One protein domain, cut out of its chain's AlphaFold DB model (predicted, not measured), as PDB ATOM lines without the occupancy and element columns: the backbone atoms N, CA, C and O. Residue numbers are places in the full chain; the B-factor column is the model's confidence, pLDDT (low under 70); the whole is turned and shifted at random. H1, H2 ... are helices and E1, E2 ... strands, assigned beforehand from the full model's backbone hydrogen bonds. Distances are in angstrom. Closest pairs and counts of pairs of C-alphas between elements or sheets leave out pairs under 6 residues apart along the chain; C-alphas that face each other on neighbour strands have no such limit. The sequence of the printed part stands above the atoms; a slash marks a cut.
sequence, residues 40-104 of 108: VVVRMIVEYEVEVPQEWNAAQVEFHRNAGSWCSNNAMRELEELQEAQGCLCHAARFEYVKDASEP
ATOM      1  N   VAL A  40      -3.561  28.305   7.831       98.06
ATOM      2  CA  VAL A  40      -4.510  27.301   7.342       98.06
ATOM      3  C   VAL A  40      -5.427  27.931   6.304       98.06
ATOM      4  O   VAL A  40      -5.719  29.126   6.363       98.06
ATOM      5  N   VAL A  41      -5.878  27.129   5.347       98.31
ATOM      6  CA  VAL A  41      -7.020  27.474   4.504       98.31
ATOM      7  C   VAL A  41      -8.270  26.981   5.212       98.31
ATOM      8  O   VAL A  41      -8.381  25.796   5.537       98.31
ATOM      9  N   VAL A  42      -9.218  27.889   5.415       98.31
ATOM     10  CA  VAL A  42     -10.573  27.559   5.853       98.31
ATOM     11  C   VAL A  42     -11.543  27.806   4.708       98.31
ATOM     12  O   VAL A  42     -11.353  28.722   3.908       98.31
ATOM     13  N   ARG A  43     -12.585  26.986   4.627       98.19
ATOM     14  CA  ARG A  43     -13.757  27.251   3.799       98.19
ATOM     15  C   ARG A  43     -14.809  27.880   4.695       98.19
ATOM     16  O   ARG A  43     -15.167  27.298   5.712       98.19
ATOM     17  N   MET A  44     -15.306  29.042   4.301       97.06
ATOM     18  CA  MET A  44     -16.505  29.627   4.887       97.06
ATOM     19  C   MET A  44     -17.693  29.229   4.012       97.06
ATOM     20  O   MET A  44     -17.646  29.414   2.797       97.06
ATOM     21  N   ILE A  45     -18.721  28.645   4.616       97.31
ATOM     22  CA  ILE A  45     -19.999  28.349   3.963       97.31
ATOM     23  C   ILE A  45     -21.009  29.327   4.536       97.31
ATOM     24  O   ILE A  45     -21.099  29.442   5.759       97.31
ATOM     25  N   VAL A  46     -21.729  30.026   3.661       96.50
ATOM     26  CA  VAL A  46     -22.701  31.044   4.051       96.50
ATOM     27  C   VAL A  46     -24.028  30.780   3.357       96.50
ATOM     28  O   VAL A  46     -24.071  30.663   2.135       96.50
ATOM     29  N   GLU A  47     -25.088  30.669   4.148       96.25
ATOM     30  CA  GLU A  47     -26.454  30.374   3.721       96.25
ATOM     31  C   GLU A  47     -27.364  31.498   4.231       96.25
ATOM     32  O   GLU A  47     -27.501  31.699   5.436       96.25
ATOM     33  N   TYR A  48     -27.942  32.268   3.310       94.62
ATOM     34  CA  TYR A  48     -28.810  33.401   3.616       94.62
ATOM     35  C   TYR A  48     -29.815  33.627   2.487       94.62
ATOM     36  O   TYR A  48     -29.606  33.202   1.348       94.62
ATOM     37  N   GLU A  49     -30.926  34.274   2.823       92.75
ATOM     38  CA  GLU A  49     -31.969  34.615   1.863       92.75
ATOM     39  C   GLU A  49     -31.552  35.832   1.033       92.75
ATOM     40  O   GLU A  49     -30.971  36.786   1.551       92.75
ATOM     41  N   VAL A  50     -31.859  35.797  -0.263       93.44
ATOM     42  CA  VAL A  50     -31.600  36.901  -1.192       93.44
ATOM     43  C   VAL A  50     -32.824  37.149  -2.056       93.44
ATOM     44  O   VAL A  50     -33.510  36.210  -2.465       93.44
ATOM     45  N   GLU A  51     -33.085  38.414  -2.364       93.44
ATOM     46  CA  GLU A  51     -34.152  38.794  -3.283       93.44
ATOM     47  C   GLU A  51     -33.675  38.654  -4.736       93.44
ATOM     48  O   GLU A  51     -32.598  39.126  -5.109       93.44
ATOM     49  N   VAL A  52     -34.473  37.979  -5.564       95.56
ATOM     50  CA  VAL A  52     -34.232  37.790  -7.000       95.56
ATOM     51  C   VAL A  52     -35.556  37.913  -7.763       95.56
ATOM     52  O   VAL A  52     -36.616  37.715  -7.163       95.56
ATOM     53  N   PRO A  53     -35.539  38.214  -9.075       97.25
ATOM     54  CA  PRO A  53     -36.759  38.212  -9.879       97.25
ATOM     55  C   PRO A  53     -37.488  36.868  -9.808       97.25
ATOM     56  O   PRO A  53     -36.866  35.807  -9.874       97.25
ATOM     57  N   GLN A  54     -38.816  36.915  -9.697       98.00
ATOM     58  CA  GLN A  54     -39.650  35.731  -9.472       98.00
ATOM     59  C   GLN A  54     -39.499  34.673 -10.576       98.00
ATOM     60  O   GLN A  54     -39.613  33.479 -10.306       98.00
ATOM     61  N   GLU A  55     -39.268  35.088 -11.821       98.12
ATOM     62  CA  GLU A  55     -39.114  34.176 -12.954       98.12
ATOM     63  C   GLU A  55     -37.747  33.478 -13.020       98.12
ATOM     64  O   GLU A  55     -37.559  32.601 -13.868       98.12
ATOM     65  N   TRP A  56     -36.786  33.852 -12.167       97.75
ATOM     66  CA  TRP A  56     -35.468  33.231 -12.177       97.75
ATOM     67  C   TRP A  56     -35.525  31.795 -11.666       97.75
ATOM     68  O   TRP A  56     -35.982  31.506 -10.564       97.75
ATOM     69  N   ASN A  57     -34.983  30.881 -12.464       97.88
ATOM     70  CA  ASN A  57     -34.700  29.522 -12.032       97.88
ATOM     71  C   ASN A  57     -33.305  29.414 -11.384       97.88
ATOM     72  O   ASN A  57     -32.502  30.349 -11.414       97.88
ATOM     73  N   ALA A  58     -32.991  28.235 -10.841       97.25
ATOM     74  CA  ALA A  58     -31.712  27.971 -10.181       97.25
ATOM     75  C   ALA A  58     -30.492  28.279 -11.069       97.25
ATOM     76  O   ALA A  58     -29.556  28.931 -10.616       97.25
ATOM     77  N   ALA A  59     -30.522  27.899 -12.351       97.38
ATOM     78  CA  ALA A  59     -29.405  28.136 -13.267       97.38
ATOM     79  C   ALA A  59     -29.171  29.634 -13.532       97.38
ATOM     80  O   ALA A  59     -28.032  30.065 -13.701       97.38
ATOM     81  N   GLN A  60     -30.232  30.446 -13.544       97.19
ATOM     82  CA  GLN A  60     -30.117  31.901 -13.677       97.19
ATOM     83  C   GLN A  60     -29.531  32.540 -12.414       97.19
ATOM     84  O   GLN A  60     -28.668  33.410 -12.531       97.19
ATOM     85  N   VAL A  61     -29.932  32.078 -11.223       96.44
ATOM     86  CA  VAL A  61     -29.339  32.517  -9.947       96.44
ATOM     87  C   VAL A  61     -27.854  32.148  -9.891       96.44
ATOM     88  O   VAL A  61     -27.019  33.001  -9.592       96.44
ATOM     89  N   GLU A  62     -27.503  30.908 -10.242       96.25
ATOM     90  CA  GLU A  62     -26.117  30.433 -10.285       96.25
ATOM     91  C   GLU A  62     -25.271  31.221 -11.284       96.25
ATOM     92  O   GLU A  62     -24.167  31.655 -10.943       96.25
ATOM     93  N   PHE A  63     -25.791  31.445 -12.497       95.81
ATOM     94  CA  PHE A  63     -25.116  32.257 -13.501       95.81
ATOM     95  C   PHE A  63     -24.906  33.676 -12.983       95.81
ATOM     96  O   PHE A  63     -23.780  34.161 -13.019       95.81
ATOM     97  N   HIS A  64     -25.944  34.321 -12.443       94.81
ATOM     98  CA  HIS A  64     -25.830  35.672 -11.905       94.81
ATOM     99  C   HIS A  64     -24.745  35.755 -10.829       94.81
ATOM    100  O   HIS A  64     -23.880  36.615 -10.937       94.81
ATOM    101  N   ARG A  65     -24.743  34.839  -9.852       94.12
ATOM    102  CA  ARG A  65     -23.842  34.865  -8.686       94.12
ATOM    103  C   ARG A  65     -22.395  34.455  -8.988       94.12
ATOM    104  O   ARG A  65     -21.505  34.883  -8.259       94.12
ATOM    105  N   ASN A  66     -22.148  33.643 -10.021       93.50
ATOM    106  CA  ASN A  66     -20.824  33.042 -10.258       93.50
ATOM    107  C   ASN A  66     -20.191  33.364 -11.620       93.50
ATOM    108  O   ASN A  66     -18.967  33.343 -11.734       93.50
ATOM    109  N   ALA A  67     -20.993  33.606 -12.661       89.62
ATOM    110  CA  ALA A  67     -20.519  33.721 -14.046       89.62
ATOM    111  C   ALA A  67     -20.948  35.021 -14.755       89.62
ATOM    112  O   ALA A  67     -20.441  35.330 -15.832       89.62
ATOM    113  N   GLY A  68     -21.888  35.770 -14.174       88.44
ATOM    114  CA  GLY A  68     -22.404  37.026 -14.700       88.44
ATOM    115  C   GLY A  68     -21.546  38.236 -14.326       88.44
ATOM    116  O   GLY A  68     -20.401  38.125 -13.900       88.44
ATOM    117  N   SER A  69     -22.122  39.430 -14.472       88.25
ATOM    118  CA  SER A  69     -21.473  40.698 -14.105       88.25
ATOM    119  C   SER A  69     -21.515  41.008 -12.606       88.25
ATOM    120  O   SER A  69     -20.963  42.021 -12.171       88.25
ATOM    121  N   TRP A  70     -22.185  40.176 -11.808       91.25
ATOM    122  CA  TRP A  70     -22.232  40.353 -10.365       91.25
ATOM    123  C   TRP A  70     -20.863  40.021  -9.758       91.25
ATOM    124  O   TRP A  70     -20.302  38.953  -9.984       91.25
ATOM    125  N   CYS A  71     -20.308  40.955  -8.988       91.94
ATOM    126  CA  CYS A  71     -19.009  40.791  -8.346       91.94
ATOM    127  C   CYS A  71     -19.175  40.144  -6.969       91.94
ATOM    128  O   CYS A  71     -19.977  40.629  -6.176       91.94
ATOM    129  N   SER A  72     -18.354  39.146  -6.626       91.25
ATOM    130  CA  SER A  72     -18.393  38.496  -5.304       91.25
ATOM    131  C   SER A  72     -18.193  39.457  -4.126       91.25
ATOM    132  O   SER A  72     -18.681  39.180  -3.037       91.25
ATOM    133  N   ASN A  73     -17.565  40.620  -4.335       93.06
ATOM    134  CA  ASN A  73     -17.469  41.659  -3.304       93.06
ATOM    135  C   ASN A  73     -18.840  42.213  -2.885       93.06
ATOM    136  O   ASN A  73     -18.966  42.738  -1.785       93.06
ATOM    137  N   ASN A  74     -19.873  42.090  -3.726       93.62
ATOM    138  CA  ASN A  74     -21.233  42.478  -3.361       93.62
ATOM    139  C   ASN A  74     -21.789  41.617  -2.218       93.62
ATOM    140  O   ASN A  74     -22.574  42.141  -1.432       93.62
ATOM    141  N   ALA A  75     -21.336  40.362  -2.065       93.19
ATOM    142  CA  ALA A  75     -21.698  39.529  -0.916       93.19
ATOM    143  C   ALA A  75     -21.334  40.204   0.409       93.19
ATOM    144  O   ALA A  75     -22.058  40.063   1.381       93.19
ATOM    145  N   MET A  76     -20.232  40.963   0.463       94.56
ATOM    146  CA  MET A  76     -19.797  41.605   1.708       94.56
ATOM    147  C   MET A  76     -20.852  42.568   2.242       94.56
ATOM    148  O   MET A  76     -21.131  42.554   3.433       94.56
ATOM    149  N   ARG A  77     -21.488  43.331   1.350       94.00
ATOM    150  CA  ARG A  77     -22.557  44.261   1.712       94.00
ATOM    151  C   ARG A  77     -23.810  43.533   2.184       94.00
ATOM    152  O   ARG A  77     -24.375  43.903   3.200       94.00
ATOM    153  N   GLU A  78     -24.203  42.466   1.488       94.94
ATOM    154  CA  GLU A  78     -25.347  41.638   1.899       94.94
ATOM    155  C   GLU A  78     -25.112  41.011   3.289       94.94
ATOM    156  O   GLU A  78     -26.026  40.924   4.106       94.94
ATOM    157  N   LEU A  79     -23.871  40.611   3.592       95.62
ATOM    158  CA  LEU A  79     -23.495  40.079   4.903       95.62
ATOM    159  C   LEU A  79     -23.413  41.161   5.986       95.62
ATOM    160  O   LEU A  79     -23.765  40.886   7.131       95.62
ATOM    161  N   GLU A  80     -22.971  42.373   5.651       95.81
ATOM    162  CA  GLU A  80     -23.028  43.533   6.548       95.81
ATOM    163  C   GLU A  80     -24.484  43.856   6.912       95.81
ATOM    164  O   GLU A  80     -24.815  43.904   8.093       95.81
ATOM    165  N   GLU A  81     -25.378  43.948   5.925       94.88
ATOM    166  CA  GLU A  81     -26.815  44.184   6.132       94.88
ATOM    167  C   GLU A  81     -27.459  43.081   6.995       94.88
ATOM    168  O   GLU A  81     -28.202  43.363   7.939       94.88
ATOM    169  N   LEU A  82     -27.125  41.810   6.737       94.88
ATOM    170  CA  LEU A  82     -27.592  40.684   7.550       94.88
ATOM    171  C   LEU A  82     -27.082  40.766   8.999       94.88
ATOM    172  O   LEU A  82     -27.825  40.482   9.944       94.88
ATOM    173  N   GLN A  83     -25.823  41.166   9.189       96.44
ATOM    174  CA  GLN A  83     -25.236  41.369  10.510       96.44
ATOM    175  C   GLN A  83     -25.877  42.552  11.239       96.44
ATOM    176  O   GLN A  83     -26.087  42.459  12.448       96.44
ATOM    177  N   GLU A  84     -26.197  43.644  10.549       96.31
ATOM    178  CA  GLU A  84     -26.905  44.788  11.127       96.31
ATOM    179  C   GLU A  84     -28.313  44.393  11.590       96.31
ATOM    180  O   GLU A  84     -28.728  44.764  12.688       96.31
ATOM    181  N   ALA A  85     -29.016  43.570  10.807       93.50
ATOM    182  CA  ALA A  85     -30.358  43.101  11.137       93.50
ATOM    183  C   ALA A  85     -30.391  42.079  12.291       93.50
ATOM    184  O   ALA A  85     -31.322  42.093  13.097       93.50
ATOM    185  N   GLN A  86     -29.400  41.182  12.382       93.31
ATOM    186  CA  GLN A  86     -29.420  40.042  13.318       93.31
ATOM    187  C   GLN A  86     -28.344  40.092  14.418       93.31
ATOM    188  O   GLN A  86     -28.238  39.181  15.242       93.31
ATOM    189  N   GLY A  87     -27.512  41.131  14.440       95.25
ATOM    190  CA  GLY A  87     -26.415  41.333  15.391       95.25
ATOM    191  C   GLY A  87     -25.170  40.471  15.142       95.25
ATOM    192  O   GLY A  87     -24.063  40.902  15.459       95.25
ATOM    193  N   CYS A  88     -25.308  39.269  14.573       94.50
ATOM    194  CA  CYS A  88     -24.183  38.411  14.190       94.50
ATOM    195  C   CYS A  88     -24.533  37.452  13.041       94.50
ATOM    196  O   CYS A  88     -25.699  37.164  12.786       94.50
ATOM    197  N   LEU A  89     -23.504  36.887  12.402       96.44
ATOM    198  CA  LEU A  89     -23.637  35.936  11.287       96.44
ATOM    199  C   LEU A  89     -23.615  34.461  11.717       96.44
ATOM    200  O   LEU A  89     -23.613  33.575  10.868       96.44
ATOM    201  N   CYS A  90     -23.597  34.168  13.022       95.31
ATOM    202  CA  CYS A  90     -23.421  32.801  13.536       95.31
ATOM    203  C   CYS A  90     -24.522  31.817  13.094       95.31
ATOM    204  O   CYS A  90     -24.298  30.612  13.123       95.31
ATOM    205  N   HIS A  91     -25.701  32.314  12.711       93.75
ATOM    206  CA  HIS A  91     -26.812  31.500  12.211       93.75
ATOM    207  C   HIS A  91     -26.703  31.197  10.704       93.75
ATOM    208  O   HIS A  91     -27.278  30.214  10.250       93.75
ATOM    209  N   ALA A  92     -25.974  32.024   9.948       95.81
ATOM    210  CA  ALA A  92     -25.865  31.956   8.490       95.81
ATOM    211  C   ALA A  92     -24.503  31.438   8.011       95.81
ATOM    212  O   ALA A  92     -24.382  31.006   6.870       95.81
ATOM    213  N   ALA A  93     -23.462  31.484   8.848       96.94
ATOM    214  CA  ALA A  93     -22.100  31.146   8.453       96.94
ATOM    215  C   ALA A  93     -21.481  30.036   9.308       96.94
ATOM    216  O   ALA A  93     -21.576  30.036  10.537       96.94
ATOM    217  N   ARG A  94     -20.746  29.131   8.654       97.19
ATOM    218  CA  ARG A  94     -19.886  28.135   9.308       97.19
ATOM    219  C   ARG A  94     -18.521  28.041   8.638       97.19
ATOM    220  O   ARG A  94     -18.377  28.341   7.455       97.19
ATOM    221  N   PHE A  95     -17.530  27.577   9.396       97.81
ATOM    222  CA  PHE A  95     -16.161  27.395   8.922       97.81
ATOM    223  C   PHE A  95     -15.764  25.921   8.939       97.81
ATOM    224  O   PHE A  95     -16.007  25.210   9.912       97.81
ATOM    225  N   GLU A  96     -15.094  25.487   7.878       98.25
ATOM    226  CA  GLU A  96     -14.506  24.158   7.745       98.25
ATOM    227  C   GLU A  96     -12.994  24.292   7.545       98.25
ATOM    228  O   GLU A  96     -12.528  25.097   6.734       98.25
ATOM    229  N   TYR A  97     -12.207  23.488   8.264       98.06
ATOM    230  CA  TYR A  97     -10.782  23.348   7.971       98.06
ATOM    231  C   TYR A  97     -10.602  22.633   6.628       98.06
ATOM    232  O   TYR A  97     -11.205  21.585   6.397       98.06
ATOM    233  N   VAL A  98      -9.754  23.182   5.755       98.31
ATOM    234  CA  VAL A  98      -9.462  22.583   4.445       98.31
ATOM    235  C   VAL A  98      -8.077  21.953   4.441       98.31
ATOM    236  O   VAL A  98      -7.937  20.774   4.128       98.31
ATOM    237  N   LYS A  99      -7.044  22.743   4.744       98.06
ATOM    238  CA  LYS A  99      -5.651  22.284   4.753       98.06
ATOM    239  C   LYS A  99      -4.725  23.270   5.450       98.06
ATOM    240  O   LYS A  99      -5.030  24.460   5.546       98.06
ATOM    241  N   ASP A 100      -3.543  22.788   5.801       97.88
ATOM    242  CA  ASP A 100      -2.412  23.639   6.133       97.88
ATOM    243  C   ASP A 100      -1.928  24.384   4.880       97.88
ATOM    244  O   ASP A 100      -1.868  23.840   3.774       97.88
ATOM    245  N   ALA A 101      -1.629  25.667   5.057       97.69
ATOM    246  CA  ALA A 101      -1.128  26.574   4.026       97.69
ATOM    247  C   ALA A 101       0.335  26.974   4.259       97.69
ATOM    248  O   ALA A 101       0.942  27.618   3.403       97.69
ATOM    249  N   SER A 102       0.897  26.628   5.416       97.12
ATOM    250  CA  SER A 102       2.312  26.806   5.716       97.12
ATOM    251  C   SER A 102       2.789  25.756   6.708       97.12
ATOM    252  O   SER A 102       2.005  25.239   7.505       97.12
ATOM    253  N   GLU A 103       4.100  25.543   6.729       96.12
ATOM    254  CA  GLU A 103       4.769  24.960   7.888       96.12
ATOM    255  C   GLU A 103       4.561  25.841   9.135       96.12
ATOM    256  O   GLU A 103       4.254  27.040   9.002       96.12
ATOM    257  N   PRO A 104       4.728  25.282  10.345       95.38
ATOM    258  CA  PRO A 104       4.768  26.070  11.566       95.38
ATOM    259  C   PRO A 104       5.837  27.168  11.502       95.38
ATOM    260  O   PRO A 104       6.910  26.994  10.923       95.38
TER     261      PRO A 104
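Overview. This is residues 40 to 104 of the 108 residues of an uncharacterized protein of Rhodanobacter glycinis (UniProt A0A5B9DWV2). A narrow ribbon of two antiparallel strands, E1 and E2, makes one end of an elongated model; beyond its Val 46 and Ala 93 end, residues 47 to 92 form a loose, open loop that holds two helices, H1 and H2, set apart. The 65 printed residues run E1, H1, H2, E2, of mixed class. The whole is loose, with a radius of gyration of the C-alphas of 14.9 A and spans of 50 by 30 by 17 A.

Along the chain. E1, residues 40 to 46, begins at C-alpha 40 (-4.510, 27.301, 7.342) and is 18.9 A long. H1 is residues 58 to 66. H2, residues 74 to 86, measures 18.7 A. E2, residues 93 to 100, measures 21.2 A and ends at C-alpha 100 (-2.412, 23.639, 6.133).

Arrangement. E1 and E2 are antiparallel at 157 degrees; N 43 and O 96 are within hydrogen-bond range at 2.8 A. H1 and H2 are apart, as are E1 and H2, and H1 and E2. In H1 and H2 every O i to N i+4 pair is within hydrogen-bond range.

Size, cuts and confidence. The C-alphas of Glu 55 and Pro 104, the two farthest apart, are 50.9 A apart. The printed part has no cut. The link E1 to H1 is long, 11 residues. No printed residue is under pLDDT 70.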